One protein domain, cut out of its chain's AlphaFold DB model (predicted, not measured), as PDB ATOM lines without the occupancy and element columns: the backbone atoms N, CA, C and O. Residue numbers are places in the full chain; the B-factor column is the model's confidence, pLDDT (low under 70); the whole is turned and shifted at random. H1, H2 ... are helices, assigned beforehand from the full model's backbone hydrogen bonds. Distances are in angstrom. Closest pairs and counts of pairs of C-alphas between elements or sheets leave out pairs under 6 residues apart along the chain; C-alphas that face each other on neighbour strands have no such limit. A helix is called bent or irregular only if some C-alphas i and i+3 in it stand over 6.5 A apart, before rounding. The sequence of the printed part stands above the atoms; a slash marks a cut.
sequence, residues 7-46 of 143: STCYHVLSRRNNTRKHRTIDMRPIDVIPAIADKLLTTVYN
ATOM      1  N   SER A   7     143.378 136.502 131.946       68.88
ATOM      2  CA  SER A   7     144.588 135.856 132.474       68.88
ATOM      3  C   SER A   7     145.607 135.539 131.376       68.88
ATOM      4  O   SER A   7     146.803 135.804 131.527       68.88
ATOM      5  N   THR A   8     145.133 135.051 130.234       68.38
ATOM      6  CA  THR A   8     145.943 134.748 129.053       68.38
ATOM      7  C   THR A   8     146.511 136.034 128.448       68.38
ATOM      8  O   THR A   8     147.691 136.085 128.091       68.38
ATOM      9  N   CYS A   9     145.731 137.119 128.424       68.12
ATOM     10  CA  CYS A   9     146.207 138.441 128.006       68.12
ATOM     11  C   CYS A   9     147.317 138.996 128.916       68.12
ATOM     12  O   CYS A   9     148.348 139.447 128.410       68.12
ATOM     13  N   TYR A  10     147.165 138.926 130.243       76.25
ATOM     14  CA  TYR A  10     148.212 139.369 131.177       76.25
ATOM     15  C   TYR A  10     149.514 138.579 131.002       76.25
ATOM     16  O   TYR A  10     150.593 139.175 130.958       76.25
ATOM     17  N   HIS A  11     149.428 137.255 130.838       78.19
ATOM     18  CA  HIS A  11     150.602 136.408 130.612       78.19
ATOM     19  C   HIS A  11     151.349 136.766 129.323       78.19
ATOM     20  O   HIS A  11     152.580 136.867 129.324       78.19
ATOM     21  N   VAL A  12     150.622 137.006 128.229       83.31
ATOM     22  CA  VAL A  12     151.216 137.411 126.947       83.31
ATOM     23  C   VAL A  12     151.877 138.791 127.053       83.31
ATOM     24  O   VAL A  12     153.004 138.967 126.580       83.31
ATOM     25  N   LEU A  13     151.227 139.760 127.707       84.56
ATOM     26  CA  LEU A  13     151.772 141.109 127.898       84.56
ATOM     27  C   LEU A  13     153.017 141.109 128.793       84.56
ATOM     28  O   LEU A  13     154.027 141.716 128.435       84.56
ATOM     29  N   SER A  14     152.978 140.381 129.910       85.38
ATOM     30  CA  SER A  14     154.117 140.233 130.821       85.38
ATOM     31  C   SER A  14     155.321 139.612 130.110       85.38
ATOM     32  O   SER A  14     156.422 140.169 130.128       85.38
ATOM     33  N   ARG A  15     155.106 138.520 129.360       88.81
ATOM     34  CA  ARG A  15     156.164 137.887 128.561       88.81
ATOM     35  C   ARG A  15     156.759 138.861 127.544       88.81
ATOM     36  O   ARG A  15     157.979 138.929 127.406       88.81
ATOM     37  N   ARG A  16     155.922 139.638 126.850       87.38
ATOM     38  CA  ARG A  16     156.370 140.620 125.849       87.38
ATOM     39  C   ARG A  16     157.190 141.754 126.465       87.38
ATOM     40  O   ARG A  16     158.201 142.138 125.883       87.38
ATOM     41  N   ASN A  17     156.787 142.265 127.627       88.62
ATOM     42  CA  ASN A  17     157.513 143.325 128.328       88.62
ATOM     43  C   ASN A  17     158.863 142.829 128.868       88.62
ATOM     44  O   ASN A  17     159.859 143.534 128.741       88.62
ATOM     45  N   ASN A  18     158.921 141.600 129.386       89.94
ATOM     46  CA  ASN A  18     160.129 141.065 130.022       89.94
ATOM     47  C   ASN A  18     161.189 140.554 129.036       89.94
ATOM     48  O   ASN A  18     162.374 140.555 129.358       89.94
ATOM     49  N   THR A  19     160.782 140.117 127.839       92.88
ATOM     50  CA  THR A  19     161.688 139.512 126.840       92.88
ATOM     51  C   THR A  19     162.124 140.469 125.731       92.88
ATOM     52  O   THR A  19     163.011 140.139 124.944       92.88
ATOM     53  N   ARG A  20     161.532 141.664 125.643       92.06
ATOM     54  CA  ARG A  20     161.913 142.670 124.649       92.06
ATOM     55  C   ARG A  20     163.034 143.554 125.186       92.06
ATOM     56  O   ARG A  20     162.995 144.004 126.326       92.06
ATOM     57  N   LYS A  21     164.012 143.851 124.329       93.62
ATOM     58  CA  LYS A  21     165.054 144.837 124.629       93.62
ATOM     59  C   LYS A  21     164.414 146.222 124.765       93.62
ATOM     60  O   LYS A  21     163.756 146.689 123.833       93.62
ATOM     61  N   HIS A  22     164.580 146.862 125.917       92.00
ATOM     62  CA  HIS A  22     164.030 148.188 126.171       92.00
ATOM     63  C   HIS A  22     165.044 149.274 125.795       92.00
ATOM     64  O   HIS A  22     166.191 149.215 126.226       92.00
ATOM     65  N   ARG A  23     164.627 150.288 125.023       90.50
ATOM     66  CA  ARG A  23     165.523 151.321 124.461       90.50
ATOM     67  C   ARG A  23     166.308 152.093 125.526       90.50
ATOM     68  O   ARG A  23     167.462 152.417 125.299       90.50
ATOM     69  N   THR A  24     165.690 152.388 126.670       89.56
ATOM     70  CA  THR A  24     166.303 153.223 127.720       89.56
ATOM     71  C   THR A  24     167.456 152.532 128.448       89.56
ATOM     72  O   THR A  24     168.433 153.184 128.787       89.56
ATOM     73  N   ILE A  25     167.343 151.224 128.695       90.75
ATOM     74  CA  ILE A  25     168.357 150.432 129.418       90.75
ATOM     75  C   ILE A  25     169.213 149.576 128.478       90.75
ATOM     76  O   ILE A  25     170.142 148.915 128.925       90.75
ATOM     77  N   ASP A  26     168.852 149.548 127.192       90.44
ATOM     78  CA  ASP A  26     169.420 148.705 126.141       90.44
ATOM     79  C   ASP A  26     169.563 147.218 126.544       90.44
ATOM     80  O   ASP A  26     170.471 146.508 126.121       90.44
ATOM     81  N   MET A  27     168.627 146.723 127.358       92.69
ATOM     82  CA  MET A  27     168.626 145.378 127.943       92.69
ATOM     83  C   MET A  27     167.189 144.847 128.047       92.69
ATOM     84  O   MET A  27     166.226 145.623 128.033       92.69
ATOM     85  N   ARG A  28     167.019 143.521 128.104       93.88
ATOM     86  CA  ARG A  28     165.727 142.894 128.420       93.88
ATOM     87  C   ARG A  28     165.528 142.900 129.938       93.88
ATOM     88  O   ARG A  28     166.462 142.516 130.636       93.88
ATOM     89  N   PRO A  29     164.342 143.251 130.463       93.69
ATOM     90  CA  PRO A  29     164.111 143.232 131.908       93.69
ATOM     91  C   PRO A  29     164.436 141.888 132.578       93.69
ATOM     92  O   PRO A  29     164.919 141.880 133.703       93.69
ATOM     93  N   ILE A  30     164.238 140.763 131.877       93.94
ATOM     94  CA  ILE A  30     164.560 139.422 132.395       93.94
ATOM     95  C   ILE A  30     166.064 139.161 132.590       93.94
ATOM     96  O   ILE A  30     166.426 138.303 133.384       93.94
ATOM     97  N   ASP A  31     166.935 139.900 131.896       93.94
ATOM     98  CA  ASP A  31     168.390 139.732 131.994       93.94
ATOM     99  C   ASP A  31     169.020 140.655 133.055       93.94
ATOM    100  O   ASP A  31     170.239 140.660 133.233       93.94
ATOM    101  N   VAL A  32     168.216 141.476 133.742       92.38
ATOM    102  CA  VAL A  32     168.720 142.432 134.732       92.38
ATOM    103  C   VAL A  32     169.159 141.684 135.988       92.38
ATOM    104  O   VAL A  32     168.343 141.127 136.717       92.38
ATOM    105  N   ILE A  33     170.462 141.722 136.266       95.56
ATOM    106  CA  ILE A  33     171.056 141.181 137.493       95.56
ATOM    107  C   ILE A  33     171.312 142.293 138.526       95.56
ATOM    108  O   ILE A  33     171.597 143.430 138.133       95.56
ATOM    109  N   PRO A  34     171.301 141.984 139.840       93.94
ATOM    110  CA  PRO A  34     171.522 142.980 140.895       93.94
ATOM    111  C   PRO A  34     172.817 143.787 140.728       93.94
ATOM    112  O   PRO A  34     172.817 144.991 140.945       93.94
ATOM    113  N   ALA A  35     173.893 143.156 140.245       93.88
ATOM    114  CA  ALA A  35     175.188 143.810 140.032       93.88
ATOM    115  C   ALA A  35     175.163 144.949 138.989       93.88
ATOM    116  O   ALA A  35     176.025 145.822 139.008       93.88
ATOM    117  N   ILE A  36     174.198 144.939 138.062       92.19
ATOM    118  CA  ILE A  36     174.062 145.946 136.995       92.19
ATOM    119  C   ILE A  36     172.944 146.954 137.325       92.19
ATOM    120  O   ILE A  36     172.898 148.041 136.742       92.19
ATOM    121  N   ALA A  37     172.066 146.631 138.281       92.81
ATOM    122  CA  ALA A  37     170.870 147.407 138.600       92.81
ATOM    123  C   ALA A  37     171.183 148.870 138.954       92.81
ATOM    124  O   ALA A  37     170.580 149.772 138.372       92.81
ATOM    125  N   ASP A  38     172.174 149.122 139.811       93.44
ATOM    126  CA  ASP A  38     172.526 150.484 140.244       93.44
ATOM    127  C   ASP A  38     172.994 151.368 139.080       93.44
ATOM    128  O   ASP A  38     172.613 152.539 138.961       93.44
ATOM    129  N   LYS A  39     173.768 150.788 138.153       92.69
ATOM    130  CA  LYS A  39     174.209 151.470 136.930       92.69
ATOM    131  C   LYS A  39     173.019 151.836 136.042       92.69
ATOM    132  O   LYS A  39     172.974 152.943 135.498       92.69
ATOM    133  N   LEU A  40     172.045 150.935 135.902       92.81
ATOM    134  CA  LEU A  40     170.829 151.192 135.129       92.81
ATOM    135  C   LEU A  40     169.968 152.269 135.783       92.81
ATOM    136  O   LEU A  40     169.540 153.188 135.091       92.81
ATOM    137  N   LEU A  41     169.761 152.209 137.100       92.25
ATOM    138  CA  LEU A  41     168.990 153.216 137.832       92.25
ATOM    139  C   LEU A  41     169.610 154.605 137.682       92.25
ATOM    140  O   LEU A  41     168.900 155.561 137.376       92.25
ATOM    141  N   THR A  42     170.933 154.701 137.806       91.38
ATOM    142  CA  THR A  42     171.655 155.962 137.604       91.38
ATOM    143  C   THR A  42     171.470 156.477 136.176       91.38
ATOM    144  O   THR A  42     171.250 157.663 135.978       91.38
ATOM    145  N   THR A  43     171.491 155.590 135.178       90.38
ATOM    146  CA  THR A  43     171.296 155.954 133.763       90.38
ATOM    147  C   THR A  43     169.868 156.430 133.477       90.38
ATOM    148  O   THR A  43     169.678 157.412 132.767       90.38
ATOM    149  N   VAL A  44     168.858 155.751 134.026       92.38
ATOM    150  CA  VAL A  44     167.432 156.042 133.791       92.38
ATOM    151  C   VAL A  44     166.981 157.300 134.537       92.38
ATOM    152  O   VAL A  44     166.193 158.091 134.016       92.38
ATOM    153  N   TYR A  45     167.474 157.500 135.759       89.56
ATOM    154  CA  TYR A  45     167.041 158.572 136.656       89.56
ATOM    155  C   TYR A  45     168.088 159.687 136.819       89.56
ATOM    156  O   TYR A  45     168.119 160.352 137.850       89.56
ATOM    157  N   ASN A  46     168.916 159.934 135.798       89.06
ATOM    158  CA  ASN A  46     169.908 161.023 135.790       89.06
ATOM    159  C   ASN A  46     169.333 162.416 135.483       89.06
ATOM    160  O   ASN A  46     170.073 163.400 135.496       89.06
TER     161      ASN A  46
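AT A GLANCE: This is residues 7 to 46 of the 143 residues of the protein "uncharacterized protein LOC105431882" of Pogonomyrmex barbatus (red harvester ant) (UniProt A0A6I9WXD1). Helix H1 lies along the longest axis, its residues 7 to 14 sticking out as a free arm; a long looping link joins it to H2, which runs crosswise to H1 at the other end. The printed part has 40 residues with two named helices, H1 then H2, no named strand, and is all helix in class. It is loose, with a radius of gyration of the C-alphas of 11.9 A, and spans 35 by 18 by 13 A.

IN THESE COORDINATES: Find C-alpha 7 at (144.588, 135.856, 132.474); from there H1, residues 7 to 19, runs 18.4 A. H2, residues 34 to 44, runs 15.4 A to C-alpha 44 at (167.432, 156.042, 133.791). It is irregular: C-alphas 35 and 38 are 7.2 A apart.

HOW THE PARTS SIT: H1 and H2 are apart, with no C-alpha of one within 8 A of the other. In H1 every O i to N i+4 pair is within hydrogen-bond range; in H2, 5 of 7 are.

THE WHOLE: Look at Thr 8 and Asn 46, whose C-alphas are the farthest apart, at 36.2 A. The link, residues 20 to 33, is long. The printed part has no cut. Confidence is low, under 70, at residues 7 to 9.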